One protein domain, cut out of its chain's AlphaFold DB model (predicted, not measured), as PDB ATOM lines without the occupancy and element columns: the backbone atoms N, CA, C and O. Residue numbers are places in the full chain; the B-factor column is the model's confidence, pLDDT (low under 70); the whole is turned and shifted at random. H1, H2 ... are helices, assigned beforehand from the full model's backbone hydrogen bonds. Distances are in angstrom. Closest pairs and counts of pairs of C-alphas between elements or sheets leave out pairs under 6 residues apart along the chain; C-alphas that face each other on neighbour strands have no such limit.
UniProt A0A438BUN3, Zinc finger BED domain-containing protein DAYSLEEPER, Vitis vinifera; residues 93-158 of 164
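Overview. This is residues 93 to 158 of the 164 residues of the protein "Zinc finger BED domain-containing protein DAYSLEEPER" of Vitis vinifera (UniProt A0A438BUN3). The model is an open, drawn-out chain of helices with no common core: a small helical hairpin of H1 and H2 at one end, and at the other end H3, with H4 folding back near it after a short link of 9 residues. Residues 117 to 120 join the two ends. The printed part has 66 residues with four named helices, in the order H1, H2, H3, H4, and no named strand; its class is all helix. It is extended, with a radius of gyration of the C-alphas of 18.1 A, and a rod in outline, spanning 55 by 19 by 16 A.

Arrangement. H1, residues 93 to 100, and H2, residues 105 to 116, form a helical hairpin over a tight link of 4 residues. They only just touch, with 3 pairs of C-alphas within 8 A, and H2 does so with residues 108 to 111 alone. The closest C-alphas, those of Trp 97 and Gln 108, are 6.0 A apart. The tilt is a shallow 18 degrees, opposite ways. H3, residues 121 to 134, is apart from H1 and H2. H4, residues 144 to 158, is near H3, with a closest C-alpha distance of 8.2 A, and apart from H1 and H2. In H1, H2, H3 and H4 every O i to N i+4 pair is within hydrogen-bond range.

Along the chain. H1 begins at C-alpha 93, (-11.354, 7.949, -7.439), and is 10.3 A long. H2 measures 16.4 A. H3 begins at C-alpha 121, (1.175, 3.966, 9.825), and measures 19.9 A. H4, 21.0 A long, ends at C-alpha 158, (-9.879, -11.408, 6.471).

Size, cuts and confidence. The two C-alphas farthest apart, those of Lys 103 and Lys 137, are 55.4 A apart. The printed part has no cut and no long link. Residues 116 to 126 and 140 to 146 stand free. Mean pLDDT of the printed part is 71.6; residues 116 to 142 and residue 158 are under 70.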
ATOM      1  N   VAL A  93     -12.481   7.806  -6.520       85.06
ATOM      2  CA  VAL A  93     -11.354   7.949  -7.439       85.06
ATOM      3  C   VAL A  93     -10.936   6.616  -8.061       85.06
ATOM      4  O   VAL A  93     -10.600   6.590  -9.242       85.06
ATOM      5  N   LEU A  94     -11.020   5.501  -7.329       83.44
ATOM      6  CA  LEU A  94     -10.649   4.185  -7.855       83.44
ATOM      7  C   LEU A  94     -11.661   3.713  -8.896       83.44
ATOM      8  O   LEU A  94     -11.270   3.266  -9.976       83.44
ATOM      9  N   SER A  95     -12.956   3.881  -8.616       85.19
ATOM     10  CA  SER A  95     -14.011   3.617  -9.600       85.19
ATOM     11  C   SER A  95     -13.858   4.492 -10.845       85.19
ATOM     12  O   SER A  95     -14.011   3.995 -11.960       85.19
ATOM     13  N   TRP A  96     -13.477   5.767 -10.688       87.81
ATOM     14  CA  TRP A  96     -13.223   6.646 -11.831       87.81
ATOM     15  C   TRP A  96     -12.067   6.138 -12.701       87.81
ATOM     16  O   TRP A  96     -12.231   6.029 -13.917       87.81
ATOM     17  N   TRP A  97     -10.934   5.763 -12.098       88.56
ATOM     18  CA  TRP A  97      -9.792   5.193 -12.823       88.56
ATOM     19  C   TRP A  97     -10.090   3.816 -13.418       88.56
ATOM     20  O   TRP A  97      -9.531   3.468 -14.452       88.56
ATOM     21  N   LYS A  98     -11.000   3.035 -12.827       84.50
ATOM     22  CA  LYS A  98     -11.471   1.770 -13.406       84.50
ATOM     23  C   LYS A  98     -12.256   1.991 -14.700       84.50
ATOM     24  O   LYS A  98     -12.083   1.232 -15.646       84.50
ATOM     25  N   THR A  99     -13.093   3.027 -14.756       86.94
ATOM     26  CA  THR A  99     -13.876   3.359 -15.956       86.94
ATOM     27  C   THR A  99     -13.049   4.094 -17.013       86.94
ATOM     28  O   THR A  99     -13.178   3.803 -18.198       86.94
ATOM     29  N   ASN A 100     -12.182   5.023 -16.604       86.81
ATOM     30  CA  ASN A 100     -11.399   5.862 -17.521       86.81
ATOM     31  C   ASN A 100     -10.023   5.274 -17.864       86.81
ATOM     32  O   ASN A 100      -9.334   5.791 -18.737       86.81
ATOM     33  N   GLY A 101      -9.631   4.168 -17.233       81.94
ATOM     34  CA  GLY A 101      -8.331   3.536 -17.439       81.94
ATOM     35  C   GLY A 101      -8.092   3.007 -18.851       81.94
ATOM     36  O   GLY A 101      -6.961   2.990 -19.310       81.94
ATOM     37  N   ILE A 102      -9.151   2.684 -19.602       82.94
ATOM     38  CA  ILE A 102      -9.022   2.306 -21.021       82.94
ATOM     39  C   ILE A 102      -8.477   3.480 -21.851       82.94
ATOM     40  O   ILE A 102      -7.702   3.278 -22.782       82.94
ATOM     41  N   LYS A 103      -8.863   4.717 -21.507       84.19
ATOM     42  CA  LYS A 103      -8.353   5.938 -22.147       84.19
ATOM     43  C   LYS A 103      -6.928   6.256 -21.694       84.19
ATOM     44  O   LYS A 103      -6.152   6.824 -22.459       84.19
ATOM     45  N   TYR A 104      -6.612   5.886 -20.456       87.88
ATOM     46  CA  TYR A 104      -5.379   6.230 -19.771       87.88
ATOM     47  C   TYR A 104      -4.715   4.986 -19.141       87.88
ATOM     48  O   TYR A 104      -4.698   4.851 -17.912       87.88
ATOM     49  N   PRO A 105      -4.189   4.050 -19.957       85.38
ATOM     50  CA  PRO A 105      -3.702   2.764 -19.462       85.38
ATOM     51  C   PRO A 105      -2.435   2.890 -18.607       85.38
ATOM     52  O   PRO A 105      -2.298   2.197 -17.597       85.38
ATOM     53  N   THR A 106      -1.509   3.785 -18.966       86.44
ATOM     54  CA  THR A 106      -0.252   3.943 -18.218       86.44
ATOM     55  C   THR A 106      -0.494   4.672 -16.902       86.44
ATOM     56  O   THR A 106       0.025   4.269 -15.862       86.44
ATOM     57  N   LEU A 107      -1.306   5.732 -16.926       88.56
ATOM     58  CA  LEU A 107      -1.681   6.485 -15.735       88.56
ATOM     59  C   LEU A 107      -2.509   5.627 -14.789       88.56
ATOM     60  O   LEU A 107      -2.287   5.694 -13.586       88.56
ATOM     61  N   GLN A 108      -3.408   4.779 -15.302       88.25
ATOM     62  CA  GLN A 108      -4.138   3.831 -14.467       88.25
ATOM     63  C   GLN A 108      -3.178   2.905 -13.710       88.25
ATOM     64  O   GLN A 108      -3.376   2.698 -12.516       88.25
ATOM     65  N   MET A 109      -2.135   2.388 -14.366       85.31
ATOM     66  CA  MET A 109      -1.134   1.527 -13.726       85.31
ATOM     67  C   MET A 109      -0.353   2.276 -12.637       85.31
ATOM     68  O   MET A 109      -0.230   1.789 -11.517       85.31
ATOM     69  N   ILE A 110       0.084   3.505 -12.926       88.25
ATOM     70  CA  ILE A 110       0.751   4.381 -11.949       88.25
ATOM     71  C   ILE A 110      -0.154   4.653 -10.744       88.25
ATOM     72  O   ILE A 110       0.272   4.566  -9.596       88.25
ATOM     73  N   VAL A 111      -1.416   4.994 -10.996       87.25
ATOM     74  CA  VAL A 111      -2.388   5.302  -9.950       87.25
ATOM     75  C   VAL A 111      -2.681   4.067  -9.114       87.25
ATOM     76  O   VAL A 111      -2.710   4.180  -7.895       87.25
ATOM     77  N   GLN A 112      -2.864   2.896  -9.723       83.88
ATOM     78  CA  GLN A 112      -3.035   1.652  -8.977       83.88
ATOM     79  C   GLN A 112      -1.844   1.412  -8.049       83.88
ATOM     80  O   GLN A 112      -2.055   1.222  -6.855       83.88
ATOM     81  N   ASP A 113      -0.614   1.533  -8.542       83.94
ATOM     82  CA  ASP A 113       0.580   1.338  -7.717       83.94
ATOM     83  C   ASP A 113       0.677   2.355  -6.567       83.94
ATOM     84  O   ASP A 113       0.991   1.985  -5.436       83.94
ATOM     85  N   ILE A 114       0.351   3.627  -6.816       83.44
ATOM     86  CA  ILE A 114       0.355   4.673  -5.781       83.44
ATOM     87  C   ILE A 114      -0.749   4.436  -4.738       83.44
ATOM     88  O   ILE A 114      -0.511   4.621  -3.546       83.44
ATOM     89  N   TYR A 115      -1.949   4.028  -5.160       74.31
ATOM     90  CA  TYR A 115      -3.081   3.783  -4.259       74.31
ATOM     91  C   TYR A 115      -2.961   2.467  -3.485       74.31
ATOM     92  O   TYR A 115      -3.533   2.346  -2.402       74.31
ATOM     93  N   VAL A 116      -2.219   1.489  -4.011       67.00
ATOM     94  CA  VAL A 116      -1.947   0.209  -3.340       67.00
ATOM     95  C   VAL A 116      -1.005   0.388  -2.149       67.00
ATOM     96  O   VAL A 116      -1.024  -0.447  -1.248       67.00
ATOM     97  N   ILE A 117      -0.230   1.475  -2.079       65.69
ATOM     98  CA  ILE A 117       0.553   1.810  -0.886       65.69
ATOM     99  C   ILE A 117      -0.413   2.391   0.158       65.69
ATOM    100  O   ILE A 117      -0.825   3.548   0.024       65.69
ATOM    101  N   PRO A 118      -0.786   1.657   1.227       55.34
ATOM    102  CA  PRO A 118      -1.578   2.255   2.286       55.34
ATOM    103  C   PRO A 118      -0.764   3.406   2.885       55.34
ATOM    104  O   PRO A 118       0.280   3.194   3.493       55.34
ATOM    105  N   VAL A 119      -1.262   4.636   2.758       59.69
ATOM    106  CA  VAL A 119      -0.607   5.860   3.266       59.69
ATOM    107  C   VAL A 119      -0.512   5.877   4.808       59.69
ATOM    108  O   VAL A 119      -0.032   6.835   5.406       59.69
ATOM    109  N   SER A 120      -0.941   4.822   5.505       51.03
ATOM    110  CA  SER A 120      -1.095   4.843   6.955       51.03
ATOM    111  C   SER A 120      -0.132   3.911   7.697       51.03
ATOM    112  O   SER A 120      -0.216   2.687   7.630       51.03
ATOM    113  N   THR A 121       0.671   4.525   8.559       50.00
ATOM    114  CA  THR A 121       1.175   3.966   9.825       50.00
ATOM    115  C   THR A 121       0.047   3.505  10.774       50.00
ATOM    116  O   THR A 121       0.289   2.802  11.754       50.00
ATOM    117  N   ILE A 122      -1.212   3.847  10.481       50.25
ATOM    118  CA  ILE A 122      -2.394   3.508  11.289       50.25
ATOM    119  C   ILE A 122      -2.803   2.036  11.090       50.25
ATOM    120  O   ILE A 122      -3.229   1.379  12.041       50.25
ATOM    121  N   ALA A 123      -2.596   1.469   9.895       51.75
ATOM    122  CA  ALA A 123      -2.784   0.035   9.655       51.75
ATOM    123  C   ALA A 123      -1.825  -0.813  10.510       51.75
ATOM    124  O   ALA A 123      -2.228  -1.846  11.051       51.75
ATOM    125  N   SER A 124      -0.585  -0.351  10.718       51.78
ATOM    126  CA  SER A 124       0.350  -1.024  11.625       51.78
ATOM    127  C   SER A 124      -0.032  -0.860  13.096       51.78
ATOM    128  O   SER A 124       0.075  -1.831  13.837       51.78
ATOM    129  N   GLU A 125      -0.546   0.297  13.529       54.53
ATOM    130  CA  GLU A 125      -1.012   0.477  14.914       54.53
ATOM    131  C   GLU A 125      -2.261  -0.360  15.228       54.53
ATOM    132  O   GLU A 125      -2.339  -0.944  16.305       54.53
ATOM    133  N   SER A 126      -3.209  -0.499  14.294       57.88
ATOM    134  CA  SER A 126      -4.393  -1.359  14.470       57.88
ATOM    135  C   SER A 126      -4.033  -2.850  14.482       57.88
ATOM    136  O   SER A 126      -4.475  -3.603  15.360       57.88
ATOM    137  N   THR A 127      -3.158  -3.275  13.565       57.72
ATOM    138  CA  THR A 127      -2.634  -4.648  13.524       57.72
ATOM    139  C   THR A 127      -1.824  -4.961  14.788       57.72
ATOM    140  O   THR A 127      -1.960  -6.042  15.357       57.72
ATOM    141  N   PHE A 128      -1.051  -3.999  15.302       58.19
ATOM    142  CA  PHE A 128      -0.287  -4.142  16.544       58.19
ATOM    143  C   PHE A 128      -1.161  -4.081  17.808       58.19
ATOM    144  O   PHE A 128      -0.928  -4.805  18.772       58.19
ATOM    145  N   ASN A 129      -2.217  -3.271  17.820       56.03
ATOM    146  CA  ASN A 129      -3.169  -3.229  18.931       56.03
ATOM    147  C   ASN A 129      -3.994  -4.529  19.004       56.03
ATOM    148  O   ASN A 129      -4.268  -5.057  20.085       56.03
ATOM    149  N   THR A 130      -4.325  -5.101  17.844       56.97
ATOM    150  CA  THR A 130      -4.941  -6.429  17.738       56.97
ATOM    151  C   THR A 130      -3.965  -7.521  18.177       56.97
ATOM    152  O   THR A 130      -4.338  -8.385  18.977       56.97
ATOM    153  N   SER A 131      -2.694  -7.448  17.764       54.75
ATOM    154  CA  SER A 131      -1.666  -8.394  18.211       54.75
ATOM    155  C   SER A 131      -1.423  -8.305  19.724       54.75
ATOM    156  O   SER A 131      -1.309  -9.341  20.370       54.75
ATOM    157  N   GLY A 132      -1.489  -7.119  20.339       57.06
ATOM    158  CA  GLY A 132      -1.415  -6.944  21.795       57.06
ATOM    159  C   GLY A 132      -2.538  -7.651  22.570       57.06
ATOM    160  O   GLY A 132      -2.317  -8.131  23.682       57.06
ATOM    161  N   ARG A 133      -3.733  -7.792  21.977       56.38
ATOM    162  CA  ARG A 133      -4.858  -8.547  22.564       56.38
ATOM    163  C   ARG A 133      -4.770 -10.055  22.280       56.38
ATOM    164  O   ARG A 133      -5.190 -10.859  23.113       56.38
ATOM    165  N   MET A 134      -4.195 -10.447  21.141       53.59
ATOM    166  CA  MET A 134      -3.936 -11.851  20.777       53.59
ATOM    167  C   MET A 134      -2.723 -12.452  21.505       53.59
ATOM    168  O   MET A 134      -2.683 -13.657  21.765       53.59
ATOM    169  N   VAL A 135      -1.765 -11.617  21.906       55.53
ATOM    170  CA  VAL A 135      -0.637 -11.948  22.787       55.53
ATOM    171  C   VAL A 135      -1.066 -11.737  24.247       55.53
ATOM    172  O   VAL A 135      -0.433 -11.048  25.038       55.53
ATOM    173  N   SER A 136      -2.192 -12.336  24.645       57.34
ATOM    174  CA  SER A 136      -2.486 -12.484  26.073       57.34
ATOM    175  C   SER A 136      -1.509 -13.494  26.696       57.34
ATOM    176  O   SER A 136      -0.939 -14.341  25.998       57.34
ATOM    177  N   LYS A 137      -1.338 -13.449  28.029       55.91
ATOM    178  CA  LYS A 137      -0.413 -14.289  28.831       55.91
ATOM    179  C   LYS A 137      -0.445 -15.801  28.511       55.91
ATOM    180  O   LYS A 137       0.479 -16.518  28.884       55.91
ATOM    181  N   HIS A 138      -1.474 -16.285  27.816       54.50
ATOM    182  CA  HIS A 138      -1.655 -17.675  27.402       54.50
ATOM    183  C   HIS A 138      -0.736 -18.137  26.244       54.50
ATOM    184  O   HIS A 138      -0.618 -19.338  26.015       54.50
ATOM    185  N   ARG A 139      -0.048 -17.229  25.528       56.38
ATOM    186  CA  ARG A 139       0.807 -17.561  24.361       56.38
ATOM    187  C   ARG A 139       2.294 -17.195  24.486       56.38
ATOM    188  O   ARG A 139       2.993 -17.175  23.479       56.38
ATOM    189  N   ASN A 140       2.828 -17.054  25.702       54.91
ATOM    190  CA  ASN A 140       4.272 -16.868  25.976       54.91
ATOM    191  C   ASN A 140       5.199 -18.031  25.512       54.91
ATOM    192  O   ASN A 140       6.332 -18.140  25.974       54.91
ATOM    193  N   ARG A 141       4.736 -18.944  24.645       62.28
ATOM    194  CA  ARG A 141       5.459 -20.151  24.207       62.28
ATOM    195  C   ARG A 141       5.477 -20.372  22.689       62.28
ATOM    196  O   ARG A 141       6.010 -21.389  22.256       62.28
ATOM    197  N   LEU A 142       4.892 -19.485  21.879       68.19
ATOM    198  CA  LEU A 142       4.973 -19.606  20.418       68.19
ATOM    199  C   LEU A 142       6.244 -18.949  19.889       68.19
ATOM    200  O   LEU A 142       6.607 -17.853  20.305       68.19
ATOM    201  N   HIS A 143       6.901 -19.632  18.955       76.50
ATOM    202  CA  HIS A 143       8.049 -19.087  18.248       76.50
ATOM    203  C   HIS A 143       7.604 -17.887  17.385       76.50
ATOM    204  O   HIS A 143       6.536 -17.975  16.769       76.50
ATOM    205  N   PRO A 144       8.397 -16.801  17.291       75.81
ATOM    206  CA  PRO A 144       8.065 -15.614  16.496       75.81
ATOM    207  C   PRO A 144       7.579 -15.936  15.075       75.81
ATOM    208  O   PRO A 144       6.537 -15.442  14.663       75.81
ATOM    209  N   ASN A 145       8.243 -16.869  14.388       74.69
ATOM    210  CA  ASN A 145       7.862 -17.298  13.035       74.69
ATOM    211  C   ASN A 145       6.442 -17.893  12.958       74.69
ATOM    212  O   ASN A 145       5.742 -17.710  11.969       74.69
ATOM    213  N   THR A 146       5.990 -18.619  13.986       79.19
ATOM    214  CA  THR A 146       4.627 -19.177  14.017       79.19
ATOM    215  C   THR A 146       3.592 -18.085  14.272       79.19
ATOM    216  O   THR A 146       2.469 -18.167  13.783       79.19
ATOM    217  N   LEU A 147       3.959 -17.060  15.040       78.00
ATOM    218  CA  LEU A 147       3.106 -15.906  15.298       78.00
ATOM    219  C   LEU A 147       2.951 -15.063  14.023       78.00
ATOM    220  O   LEU A 147       1.829 -14.730  13.654       78.00
ATOM    221  N   GLU A 148       4.050 -14.811  13.313       78.62
ATOM    222  CA  GLU A 148       4.060 -14.148  12.005       78.62
ATOM    223  C   GLU A 148       3.210 -14.903  10.977       78.62
ATOM    224  O   GLU A 148       2.303 -14.318  10.393       78.62
ATOM    225  N   ALA A 149       3.407 -16.220  10.836       83.81
ATOM    226  CA  ALA A 149       2.615 -17.040   9.919       83.81
ATOM    227  C   ALA A 149       1.105 -16.980  10.218       83.81
ATOM    228  O   ALA A 149       0.293 -16.922   9.296       83.81
ATOM    229  N   LEU A 150       0.718 -16.954  11.499       79.38
ATOM    230  CA  LEU A 150      -0.684 -16.812  11.899       79.38
ATOM    231  C   LEU A 150      -1.245 -15.416  11.600       79.38
ATOM    232  O   LEU A 150      -2.392 -15.320  11.170       79.38
ATOM    233  N   MET A 151      -0.460 -14.352  11.799       77.50
ATOM    234  CA  MET A 151      -0.880 -12.988  11.453       77.50
ATOM    235  C   MET A 151      -1.040 -12.818   9.937       77.50
ATOM    236  O   MET A 151      -2.040 -12.253   9.498       77.50
ATOM    237  N   CYS A 152      -0.119 -13.364   9.137       78.81
ATOM    238  CA  CYS A 152      -0.226 -13.371   7.676       78.81
ATOM    239  C   CYS A 152      -1.470 -14.138   7.206       78.81
ATOM    240  O   CYS A 152      -2.250 -13.611   6.419       78.81
ATOM    241  N   ALA A 153      -1.701 -15.343   7.741       81.38
ATOM    242  CA  ALA A 153      -2.870 -16.148   7.391       81.38
ATOM    243  C   ALA A 153      -4.190 -15.449   7.755       81.38
ATOM    244  O   ALA A 153      -5.136 -15.469   6.973       81.38
ATOM    245  N   GLN A 154      -4.256 -14.797   8.919       76.81
ATOM    246  CA  GLN A 154      -5.438 -14.044   9.334       76.81
ATOM    247  C   GLN A 154      -5.684 -12.813   8.452       76.81
ATOM    248  O   GLN A 154      -6.830 -12.543   8.110       76.81
ATOM    249  N   SER A 155      -4.627 -12.084   8.082       76.56
ATOM    250  CA  SER A 155      -4.717 -10.931   7.179       76.56
ATOM    251  C   SER A 155      -5.265 -11.335   5.806       76.56
ATOM    252  O   SER A 155      -6.194 -10.716   5.295       76.56
ATOM    253  N   TRP A 156      -4.758 -12.434   5.239       76.94
ATOM    254  CA  TRP A 156      -5.212 -12.931   3.939       76.94
ATOM    255  C   TRP A 156      -6.656 -13.439   3.967       76.94
ATOM    256  O   TRP A 156      -7.433 -13.077   3.091       76.94
ATOM    257  N   LEU A 157      -7.041 -14.206   4.994       77.12
ATOM    258  CA  LEU A 157      -8.411 -14.718   5.136       77.12
ATOM    259  C   LEU A 157      -9.433 -13.616   5.469       77.12
ATOM    260  O   LEU A 157     -10.602 -13.735   5.113       77.12
ATOM    261  N   GLY A 158      -9.016 -12.552   6.162       65.31
ATOM    262  CA  GLY A 158      -9.879 -11.408   6.471       65.31
ATOM    263  C   GLY A 158     -10.253 -10.603   5.227       65.31
ATOM    264  O   GLY A 158     -11.420 -10.259   5.052       65.31
TER     265      GLY A 158